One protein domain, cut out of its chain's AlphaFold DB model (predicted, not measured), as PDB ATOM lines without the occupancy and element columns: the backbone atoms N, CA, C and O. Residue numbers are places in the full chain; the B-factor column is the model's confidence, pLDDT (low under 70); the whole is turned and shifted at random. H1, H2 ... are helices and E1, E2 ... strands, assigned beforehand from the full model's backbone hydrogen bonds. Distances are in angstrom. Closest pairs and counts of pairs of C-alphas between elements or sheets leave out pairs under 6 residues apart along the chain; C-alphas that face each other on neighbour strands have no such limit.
ATOM      1  N   ILE A  18     176.608 120.122 149.236       65.62
ATOM      2  CA  ILE A  18     175.570 121.112 148.914       65.62
ATOM      3  C   ILE A  18     176.038 122.554 149.221       65.62
ATOM      4  O   ILE A  18     176.028 123.367 148.292       65.62
ATOM      5  N   PRO A  19     176.600 122.867 150.409       61.47
ATOM      6  CA  PRO A  19     177.265 124.150 150.680       61.47
ATOM      7  C   PRO A  19     178.368 124.545 149.680       61.47
ATOM      8  O   PRO A  19     178.662 125.723 149.482       61.47
ATOM      9  N   ARG A  20     179.013 123.572 149.016       67.31
ATOM     10  CA  ARG A  20     180.023 123.846 147.974       67.31
ATOM     11  C   ARG A  20     179.401 124.192 146.621       67.31
ATOM     12  O   ARG A  20     180.057 124.846 145.805       67.31
ATOM     13  N   VAL A  21     178.180 123.732 146.352       70.06
ATOM     14  CA  VAL A  21     177.461 123.993 145.096       70.06
ATOM     15  C   VAL A  21     176.824 125.380 145.091       70.06
ATOM     16  O   VAL A  21     176.740 125.992 144.033       70.06
ATOM     17  N   THR A  22     176.482 125.923 146.258       71.31
ATOM     18  CA  THR A  22     175.871 127.256 146.393       71.31
ATOM     19  C   THR A  22     176.868 128.422 146.298       71.31
ATOM     20  O   THR A  22     176.477 129.589 146.333       71.31
ATOM     21  N   ARG A  23     178.174 128.144 146.169       74.75
ATOM     22  CA  ARG A  23     179.222 129.173 146.100       74.75
ATOM     23  C   ARG A  23     179.184 129.927 144.766       74.75
ATOM     24  O   ARG A  23     179.341 129.326 143.706       74.75
ATOM     25  N   ALA A  24     179.184 131.260 144.831       62.44
ATOM     26  CA  ALA A  24     179.127 132.155 143.667       62.44
ATOM     27  C   ALA A  24     180.116 131.872 142.534       62.44
ATOM     28  O   ALA A  24     179.765 132.007 141.362       62.44
ATOM     29  N   GLY A  25     181.331 131.417 142.848       66.94
ATOM     30  CA  GLY A  25     182.320 131.048 141.832       66.94
ATOM     31  C   GLY A  25     181.875 129.921 140.890       66.94
ATOM     32  O   GLY A  25     182.349 129.871 139.760       66.94
ATOM     33  N   ARG A  26     180.941 129.054 141.307       76.44
ATOM     34  CA  ARG A  26     180.447 127.917 140.512       76.44
ATOM     35  C   ARG A  26     179.470 128.333 139.409       76.44
ATOM     36  O   ARG A  26     179.298 127.604 138.437       76.44
ATOM     37  N   HIS A  27     178.864 129.513 139.521       81.19
ATOM     38  CA  HIS A  27     177.813 129.969 138.608       81.19
ATOM     39  C   HIS A  27     178.323 130.886 137.484       81.19
ATOM     40  O   HIS A  27     177.525 131.481 136.768       81.19
ATOM     41  N   ARG A  28     179.646 131.003 137.298       82.31
ATOM     42  CA  ARG A  28     180.251 131.862 136.259       82.31
ATOM     43  C   ARG A  28     179.929 131.422 134.828       82.31
ATOM     44  O   ARG A  28     179.879 132.269 133.949       82.31
ATOM     45  N   GLY A  29     179.685 130.128 134.612       83.12
ATOM     46  CA  GLY A  29     179.302 129.573 133.309       83.12
ATOM     47  C   GLY A  29     177.830 129.766 132.936       83.12
ATOM     48  O   GLY A  29     177.407 129.253 131.908       83.12
ATOM     49  N   TYR A  30     177.052 130.461 133.769       86.81
ATOM     50  CA  TYR A  30     175.655 130.781 133.496       86.81
ATOM     51  C   TYR A  30     175.503 132.255 133.135       86.81
ATOM     52  O   TYR A  30     176.220 133.126 133.639       86.81
ATOM     53  N   GLY A  31     174.529 132.536 132.283       87.38
ATOM     54  CA  GLY A  31     174.236 133.878 131.811       87.38
ATOM     55  C   GLY A  31     172.865 133.956 131.167       87.38
ATOM     56  O   GLY A  31     172.064 133.027 131.258       87.38
ATOM     57  N   VAL A  32     172.595 135.081 130.517       88.38
ATOM     58  CA  VAL A  32     171.364 135.273 129.751       88.38
ATOM     59  C   VAL A  32     171.670 135.373 128.274       88.38
ATOM     60  O   VAL A  32     172.632 136.016 127.861       88.38
ATOM     61  N   GLN A  33     170.814 134.731 127.498       86.50
ATOM     62  CA  GLN A  33     170.816 134.724 126.053       86.50
ATOM     63  C   GLN A  33     169.458 135.216 125.559       86.50
ATOM     64  O   GLN A  33     168.431 134.946 126.186       86.50
ATOM     65  N   GLU A  34     169.442 135.953 124.455       84.38
ATOM     66  CA  GLU A  34     168.199 136.312 123.778       84.38
ATOM     67  C   GLU A  34     167.864 135.245 122.739       84.38
ATOM     68  O   GLU A  34     168.679 134.936 121.879       84.38
ATOM     69  N   LEU A  35     166.671 134.670 122.856       81.44
ATOM     70  CA  LEU A  35     166.117 133.677 121.943       81.44
ATOM     71  C   LEU A  35     164.721 134.146 121.539       81.44
ATOM     72  O   LEU A  35     163.884 134.377 122.414       81.44
ATOM     73  N   ASP A  36     164.475 134.318 120.239       80.00
ATOM     74  CA  ASP A  36     163.197 134.816 119.699       80.00
ATOM     75  C   ASP A  36     162.736 136.146 120.345       80.00
ATOM     76  O   ASP A  36     161.559 136.344 120.648       80.00
ATOM     77  N   GLY A  37     163.682 137.052 120.633       81.94
ATOM     78  CA  GLY A  37     163.413 138.324 121.319       81.94
ATOM     79  C   GLY A  37     163.102 138.195 122.818       81.94
ATOM     80  O   GLY A  37     162.723 139.176 123.457       81.94
ATOM     81  N   GLN A  38     163.256 137.004 123.405       82.75
ATOM     82  CA  GLN A  38     163.049 136.752 124.830       82.75
ATOM     83  C   GLN A  38     164.356 136.403 125.535       82.75
ATOM     84  O   GLN A  38     165.115 135.538 125.106       82.75
ATOM     85  N   LYS A  39     164.579 137.025 126.692       85.44
ATOM     86  CA  LYS A  39     165.723 136.729 127.557       85.44
ATOM     87  C   LYS A  39     165.511 135.401 128.281       85.44
ATOM     88  O   LYS A  39     164.571 135.251 129.062       85.44
ATOM     89  N   ARG A  40     166.397 134.441 128.035       85.56
ATOM     90  CA  ARG A  40     166.400 133.101 128.630       85.56
ATOM     91  C   ARG A  40     167.715 132.862 129.366       85.56
ATOM     92  O   ARG A  40     168.763 133.349 128.953       85.56
ATOM     93  N   LEU A  41     167.654 132.127 130.473       87.06
ATOM     94  CA  LEU A  41     168.855 131.681 131.174       87.06
ATOM     95  C   LEU A  41     169.531 130.584 130.342       87.06
ATOM     96  O   LEU A  41     168.859 129.654 129.896       87.06
ATOM     97  N   ALA A  42     170.842 130.689 130.164       86.44
ATOM     98  CA  ALA A  42     171.664 129.729 129.444       86.44
ATOM     99  C   ALA A  42     172.859 129.298 130.307       86.44
ATOM    100  O   ALA A  42     173.294 130.022 131.209       86.44
ATOM    101  N   GLY A  43     173.360 128.089 130.056       84.88
ATOM    102  CA  GLY A  43     174.487 127.510 130.783       84.88
ATOM    103  C   GLY A  43     174.477 125.977 130.793       84.88
ATOM    104  O   GLY A  43     173.599 125.355 130.191       84.88
ATOM    105  N   PRO A  44     175.447 125.348 131.479       83.19
ATOM    106  CA  PRO A  44     175.580 123.895 131.539       83.19
ATOM    107  C   PRO A  44     174.313 123.198 132.049       83.19
ATOM    108  O   PRO A  44     173.732 123.609 133.050       83.19
ATOM    109  N   GLY A  45     173.897 122.121 131.382       80.75
ATOM    110  CA  GLY A  45     172.725 121.329 131.780       80.75
ATOM    111  C   GLY A  45     171.366 121.955 131.444       80.75
ATOM    112  O   GLY A  45     170.343 121.303 131.649       80.75
ATOM    113  N   LEU A  46     171.334 123.176 130.897       81.81
ATOM    114  CA  LEU A  46     170.138 123.762 130.295       81.81
ATOM    115  C   LEU A  46     170.108 123.445 128.791       81.81
ATOM    116  O   LEU A  46     171.163 123.399 128.156       81.81
ATOM    117  N   PRO A  47     168.923 123.217 128.200       72.62
ATOM    118  CA  PRO A  47     168.814 122.989 126.765       72.62
ATOM    119  C   PRO A  47     169.270 124.240 126.001       72.62
ATOM    120  O   PRO A  47     168.669 125.305 126.139       72.62
ATOM    121  N   SER A  48     170.320 124.107 125.185       65.88
ATOM    122  CA  SER A  48     170.714 125.149 124.233       65.88
ATOM    123  C   SER A  48     169.806 125.061 123.017       65.88
ATOM    124  O   SER A  48     169.725 124.008 122.383       65.88
ATOM    125  N   ARG A  49     169.082 126.140 122.714       60.59
ATOM    126  CA  ARG A  49     168.117 126.163 121.605       60.59
ATOM    127  C   ARG A  49     168.733 126.630 120.286       60.59
ATOM    128  O   ARG A  49     168.179 126.318 119.241       60.59
ATOM    129  N   GLU A  50     169.886 127.298 120.333       61.31
ATOM    130  CA  GLU A  50     170.642 127.705 119.149       61.31
ATOM    131  C   GLU A  50     172.118 127.288 119.245       61.31
ATOM    132  O   GLU A  50     172.695 127.323 120.336       61.31
ATOM    133  N   PRO A  51     172.740 126.886 118.120       58.81
ATOM    134  CA  PRO A  51     174.150 126.513 118.085       58.81
ATOM    135  C   PRO A  51     175.089 127.728 118.155       58.81
ATOM    136  O   PRO A  51     176.239 127.574 118.560       58.81
ATOM    137  N   VAL A  52     174.622 128.929 117.781       64.31
ATOM    138  CA  VAL A  52     175.429 130.158 117.767       64.31
ATOM    139  C   VAL A  52     174.612 131.318 118.318       64.31
ATOM    140  O   VAL A  52     173.841 131.945 117.603       64.31
ATOM    141  N   SER A  53     174.796 131.631 119.594       68.69
ATOM    142  CA  SER A  53     174.195 132.820 120.195       68.69
ATOM    143  C   SER A  53     175.057 133.360 121.329       68.69
ATOM    144  O   SER A  53     175.692 132.620 122.083       68.69
ATOM    145  N   VAL A  54     175.108 134.689 121.432       77.56
ATOM    146  CA  VAL A  54     175.941 135.380 122.418       77.56
ATOM    147  C   VAL A  54     175.249 135.318 123.776       77.56
ATOM    148  O   VAL A  54     174.149 135.839 123.956       77.56
ATOM    149  N   MET A  55     175.895 134.669 124.745       83.06
ATOM    150  CA  MET A  55     175.448 134.657 126.134       83.06
ATOM    151  C   MET A  55     176.185 135.737 126.925       83.06
ATOM    152  O   MET A  55     177.415 135.742 127.002       83.06
ATOM    153  N   VAL A  56     175.429 136.606 127.591       83.50
ATOM    154  CA  VAL A  56     175.983 137.572 128.543       83.50
ATOM    155  C   VAL A  56     176.139 136.878 129.893       83.50
ATOM    156  O   VAL A  56     175.167 136.682 130.629       83.50
ATOM    157  N   SER A  57     177.370 136.469 130.195       83.25
ATOM    158  CA  SER A  57     177.760 135.875 131.478       83.25
ATOM    159  C   SER A  57     178.365 136.919 132.428       83.25
ATOM    160  O   SER A  57     178.711 138.031 132.030       83.25
ATOM    161  N   GLY A  58     178.478 136.576 133.713       79.94
ATOM    162  CA  GLY A  58     179.025 137.481 134.730       79.94
ATOM    163  C   GLY A  58     178.029 138.541 135.220       79.94
ATOM    164  O   GLY A  58     176.818 138.313 135.256       79.94
ATOM    165  N   GLY A  59     178.538 139.682 135.695       83.31
ATOM    166  CA  GLY A  59     177.710 140.734 136.295       83.31
ATOM    167  C   GLY A  59     176.914 140.232 137.515       83.31
ATOM    168  O   GLY A  59     177.483 139.558 138.375       83.31
ATOM    169  N   PRO A  60     175.606 140.526 137.629       86.94
ATOM    170  CA  PRO A  60     174.811 140.128 138.790       86.94
ATOM    171  C   PRO A  60     174.409 138.641 138.790       86.94
ATOM    172  O   PRO A  60     173.929 138.147 139.812       86.94
ATOM    173  N   TRP A  61     174.573 137.917 137.677       86.38
ATOM    174  CA  TRP A  61     174.059 136.549 137.520       86.38
ATOM    175  C   TRP A  61     174.659 135.533 138.497       86.38
ATOM    176  O   TRP A  61     173.874 134.830 139.136       86.38
ATOM    177  N   PRO A  62     175.989 135.481 138.727       85.69
ATOM    178  CA  PRO A  62     176.555 134.567 139.716       85.69
ATOM    179  C   PRO A  62     176.002 134.808 141.128       85.69
ATOM    180  O   PRO A  62     175.696 133.853 141.842       85.69
ATOM    181  N   GLY A  63     175.813 136.074 141.517       85.69
ATOM    182  CA  GLY A  63     175.229 136.440 142.809       85.69
ATOM    183  C   GLY A  63     173.753 136.047 142.925       85.69
ATOM    184  O   GLY A  63     173.352 135.458 143.929       85.69
ATOM    185  N   ARG A  64     172.954 136.298 141.879       88.00
ATOM    186  CA  ARG A  64     171.532 135.912 141.824       88.00
ATOM    187  C   ARG A  64     171.347 134.401 141.932       88.00
ATOM    188  O   ARG A  64     170.532 133.951 142.730       88.00
ATOM    189  N   LEU A  65     172.136 133.629 141.183       88.00
ATOM    190  CA  LEU A  65     172.076 132.166 141.208       88.00
ATOM    191  C   LEU A  65     172.522 131.599 142.557       88.00
ATOM    192  O   LEU A  65     171.862 130.709 143.079       88.00
ATOM    193  N   SER A  66     173.557 132.177 143.176       87.38
ATOM    194  CA  SER A  66     173.972 131.786 144.533       87.38
ATOM    195  C   SER A  66     172.859 132.006 145.547       87.38
ATOM    196  O   SER A  66     172.555 131.122 146.340       87.38
ATOM    197  N   LYS A  67     172.225 133.187 145.506       88.94
ATOM    198  CA  LYS A  67     171.125 133.533 146.411       88.94
ATOM    199  C   LYS A  67     169.932 132.597 146.219       88.94
ATOM    200  O   LYS A  67     169.369 132.143 147.205       88.94
ATOM    201  N   MET A  68     169.584 132.282 144.972       89.06
ATOM    202  CA  MET A  68     168.524 131.322 144.656       89.06
ATOM    203  C   MET A  68     168.857 129.917 145.178       89.06
ATOM    204  O   MET A  68     168.028 129.305 145.842       89.06
ATOM    205  N   CYS A  69     170.078 129.423 144.948       87.62
ATOM    206  CA  CYS A  69     170.524 128.131 145.474       87.62
ATOM    207  C   CYS A  69     170.472 128.075 147.007       87.62
ATOM    208  O   CYS A  69     170.021 127.076 147.557       87.62
ATOM    209  N   LEU A  70     170.905 129.135 147.696       88.25
ATOM    210  CA  LEU A  70     170.788 129.235 149.155       88.25
ATOM    211  C   LEU A  70     169.325 129.268 149.613       88.25
ATOM    212  O   LEU A  70     169.012 128.671 150.636       88.25
ATOM    213  N   GLY A  71     168.442 129.914 148.846       87.94
ATOM    214  CA  GLY A  71     166.996 129.901 149.079       87.94
ATOM    215  C   GLY A  71     166.434 128.481 149.097       87.94
ATOM    216  O   GLY A  71     165.855 128.082 150.099       87.94
ATOM    217  N   TYR A  72     166.709 127.680 148.063       87.62
ATOM    218  CA  TYR A  72     166.281 126.275 148.020       87.62
ATOM    219  C   TYR A  72     166.835 125.440 149.177       87.62
ATOM    220  O   TYR A  72     166.127 124.624 149.760       87.62
ATOM    221  N   VAL A  73     168.104 125.643 149.537       88.56
ATOM    222  CA  VAL A  73     168.690 124.945 150.690       88.56
ATOM    223  C   VAL A  73     167.986 125.335 151.990       88.56
ATOM    224  O   VAL A  73     167.748 124.466 152.822       88.56
ATOM    225  N   GLY A  74     167.633 126.610 152.158       87.06
ATOM    226  CA  GLY A  74     166.896 127.087 153.326       87.06
ATOM    227  C   GLY A  74     165.446 126.598 153.381       87.06
ATOM    228  O   GLY A  74     164.952 126.311 154.466       87.06
ATOM    229  N   GLU A  75     164.775 126.485 152.235       87.62
ATOM    230  CA  GLU A  75     163.365 126.087 152.150       87.62
ATOM    231  C   GLU A  75     163.159 124.568 152.273       87.62
ATOM    232  O   GLU A  75     162.275 124.129 153.005       87.62
ATOM    233  N   GLN A  76     163.963 123.757 151.577       87.50
ATOM    234  CA  GLN A  76     163.817 122.292 151.546       87.50
ATOM    235  C   GLN A  76     164.736 121.588 152.553       87.50
ATOM    236  O   GLN A  76     164.464 120.469 152.987       87.50
ATOM    237  N   GLY A  77     165.836 122.230 152.946       88.25
ATOM    238  CA  GLY A  77     166.857 121.632 153.798       88.25
ATOM    239  C   GLY A  77     167.829 120.728 153.033       88.25
ATOM    240  O   GLY A  77     167.491 120.036 152.070       88.25
ATOM    241  N   GLU A  78     169.080 120.693 153.495       86.94
ATOM    242  CA  GLU A  78     170.156 119.940 152.834       86.94
ATOM    243  C   GLU A  78     169.894 118.431 152.776       86.94
ATOM    244  O   GLU A  78     170.206 117.786 151.773       86.94
ATOM    245  N   ALA A  79     169.298 117.863 153.829       87.25
ATOM    246  CA  ALA A  79     169.008 116.435 153.905       87.25
ATOM    247  C   ALA A  79     168.013 115.997 152.818       87.25
ATOM    248  O   ALA A  79     168.282 115.041 152.092       87.25
ATOM    249  N   GLN A  80     166.911 116.733 152.648       87.81
ATOM    250  CA  GLN A  80     165.873 116.417 151.662       87.81
ATOM    251  C   GLN A  80     166.387 116.564 150.223       87.81
ATOM    252  O   GLN A  80     166.106 115.726 149.358       87.81
ATOM    253  N   ILE A  81     167.192 117.601 149.974       88.88
ATOM    254  CA  ILE A  81     167.867 117.810 148.689       88.88
ATOM    255  C   ILE A  81     168.811 116.640 148.391       88.88
ATOM    256  O   ILE A  81     168.807 116.109 147.277       88.88
ATOM    257  N   TYR A  82     169.599 116.196 149.375       87.81
ATOM    258  CA  TYR A  82     170.524 115.078 149.199       87.81
ATOM    259  C   TYR A  82     169.801 113.746 148.963       87.81
ATOM    260  O   TYR A  82     170.175 112.992 148.065       87.81
ATOM    261  N   GLU A  83     168.734 113.460 149.711       90.31
ATOM    262  CA  GLU A  83     167.906 112.268 149.496       90.31
ATOM    263  C   GLU A  83     167.286 112.251 148.097       90.31
ATOM    264  O   GLU A  83     167.332 111.231 147.406       90.31
ATOM    265  N   SER A  84     166.778 113.392 147.631       88.62
ATOM    266  CA  SER A  84     166.200 113.512 146.289       88.62
ATOM    267  C   SER A  84     167.259 113.380 145.197       88.62
ATOM    268  O   SER A  84     167.035 112.676 144.215       88.62
ATOM    269  N   HIS A  85     168.455 113.944 145.399       87.69
ATOM    270  CA  HIS A  85     169.596 113.713 144.512       87.69
ATOM    271  C   HIS A  85     169.927 112.217 144.418       87.69
ATOM    272  O   HIS A  85     170.153 111.716 143.313       87.69
ATOM    273  N   ARG A  86     169.953 111.482 145.537       90.19
ATOM    274  CA  ARG A  86     170.254 110.039 145.528       90.19
ATOM    275  C   ARG A  86     169.256 109.217 144.714       90.19
ATOM    276  O   ARG A  86     169.625 108.165 144.205       90.19
ATOM    277  N   ARG A  87     168.015 109.693 144.587       91.12
ATOM    278  CA  ARG A  87     166.965 109.079 143.758       91.12
ATOM    279  C   ARG A  87     167.093 109.441 142.273       91.12
ATOM    280  O   ARG A  87     166.480 108.782 141.440       91.12
ATOM    281  N   GLY A  88     167.894 110.453 141.940       88.00
ATOM    282  CA  GLY A  88     168.242 110.838 140.575       88.00
ATOM    283  C   GLY A  88     167.871 112.285 140.215       88.00
ATOM    284  O   GLY A  88     167.156 112.965 140.956       88.00
ATOM    285  N   PRO A  89     168.333 112.776 139.048       85.25
ATOM    286  CA  PRO A  89     168.144 114.166 138.626       85.25
ATOM    287  C   PRO A  89     166.672 114.546 138.414       85.25
ATOM    288  O   PRO A  89     166.299 115.688 138.672       85.25
ATOM    289  N   ALA A  90     165.824 113.603 137.990       88.38
ATOM    290  CA  ALA A  90     164.390 113.840 137.822       88.38
ATOM    291  C   ALA A  90     163.686 114.089 139.165       88.38
ATOM    292  O   ALA A  90     162.930 115.045 139.287       88.38
ATOM    293  N   ALA A  91     163.993 113.289 140.192       90.12
ATOM    294  CA  ALA A  91     163.425 113.456 141.530       90.12
ATOM    295  C   ALA A  91     163.868 114.775 142.180       90.12
ATOM    296  O   ALA A  91     163.066 115.464 142.805       90.12
ATOM    297  N   LEU A  92     165.136 115.157 141.994       88.75
ATOM    298  CA  LEU A  92     165.634 116.449 142.457       88.75
ATOM    299  C   LEU A  92     164.951 117.622 141.738       88.75
ATOM    300  O   LEU A  92     164.602 118.616 142.372       88.75
ATOM    301  N   ARG A  93     164.744 117.511 140.418       88.31
ATOM    302  CA  ARG A  93     163.998 118.511 139.649       88.31
ATOM    303  C   ARG A  93     162.560 118.612 140.135       88.31
ATOM    304  O   ARG A  93     162.076 119.724 140.278       88.31
ATOM    305  N   GLU A  94     161.903 117.496 140.417       90.44
ATOM    306  CA  GLU A  94     160.536 117.508 140.932       90.44
ATOM    307  C   GLU A  94     160.447 118.301 142.240       90.44
ATOM    308  O   GLU A  94     159.679 119.256 142.327       90.44
ATOM    309  N   LEU A  95     161.336 118.004 143.196       90.12
ATOM    310  CA  LEU A  95     161.397 118.703 144.481       90.12
ATOM    311  C   LEU A  95     161.590 120.222 144.326       90.12
ATOM    312  O   LEU A  95     160.893 120.999 144.970       90.12
ATOM    313  N   LEU A  96     162.548 120.650 143.495       88.62
ATOM    314  CA  LEU A  96     162.968 122.058 143.418       88.62
ATOM    315  C   LEU A  96     162.155 122.906 142.424       88.62
ATOM    316  O   LEU A  96     162.058 124.121 142.574       88.62
ATOM    317  N   CYS A  97     161.634 122.285 141.368       87.75
ATOM    318  CA  CYS A  97     161.057 122.947 140.191       87.75
ATOM    319  C   CYS A  97     159.527 122.840 140.194       87.75
ATOM    320  O   CYS A  97     158.856 123.800 139.825       87.75
ATOM    321  N   HIS A  98     158.982 121.684 140.592       87.06
ATOM    322  CA  HIS A  98     157.562 121.334 140.446       87.06
ATOM    323  C   HIS A  98     156.827 121.107 141.777       87.06
ATOM    324  O   HIS A  98     155.622 120.879 141.753       87.06
ATOM    325  N   GLY A  99     157.508 121.224 142.924       78.44
ATOM    326  CA  GLY A  99     156.862 121.204 144.241       78.44
ATOM    327  C   GLY A  99     155.832 122.328 144.431       78.44
ATOM    328  O   GLY A  99     155.661 123.183 143.565       78.44
TER     329      GLY A  99
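This is residues 18 to 99 of the 122 residues of the protein "marginal zone B- and B1-cell-specific protein" of Lepidothrix coronata (blue-crowned manakin) (UniProt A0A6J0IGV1). The long helix H3 bridges the two ends of an open C: at one end is a small three-stranded sheet with the wide loop of residues 43 to 54, and at the other are H4 and H5, packed on each other. H2 packs on the first part of H3, and H1 lies near H3. The printed part has 82 residues, with five named helices and three named strands in the order H1 H2 E1 E2 E3 H3 H4 H5; the class is mixed, and the sheet E2 E1 E3 is antiparallel. It is only just compact, close to loose, with a radius of gyration of the C-alphas of 14.1 A, and elongated, spanning 38 by 24 by 17 A.

Start at H1, residues 18 to 21, near H3, residues 61 to 76. Next, H2, residues 24 to 27, touches H3 at residues 61 to 66 alone; the closest C-alphas, of His 27 and Pro 62, are 4.9 A apart. E1, residues 31 to 35, and E2, residues 38 to 42, form an antiparallel hairpin at 139 degrees, with N 33 and O 40 2.9 A apart. E3, residues 55 to 57, is E1's other antiparallel neighbour, with N 32 and O 56 3.0 A apart. H3 only grazes the sheet, with residues 61 to 65. H4, residues 78 to 87, touches H5, residues 89 to 98, at a steep tilt of 49 degrees, opposite ways; the closest C-alphas, of Ser 84 and Leu 92, are 4.9 A apart. In H3, H4 and H5 every O i to N i+4 pair is within hydrogen-bond range; H1 and H2 are too short for one.

Find C-alpha 18 at (175.570, 121.112, 148.914), where H1 begins. H3 runs 22.5 A from C-alpha 61 at (174.059, 136.549, 137.520); H4 measures 14.5 A, E1 12.8 A and E2 12.0 A. H5 runs 12.9 A to C-alpha 98 at (157.562, 121.334, 140.446).

The C-alphas of Gly 37 and Ala 79, the two farthest apart, are 39.7 A apart. The printed part has no cut; E2 to E3 is the long link. Look for pLDDT under 70 at residues 18 to 20, 24 to 25 and 48 to 53.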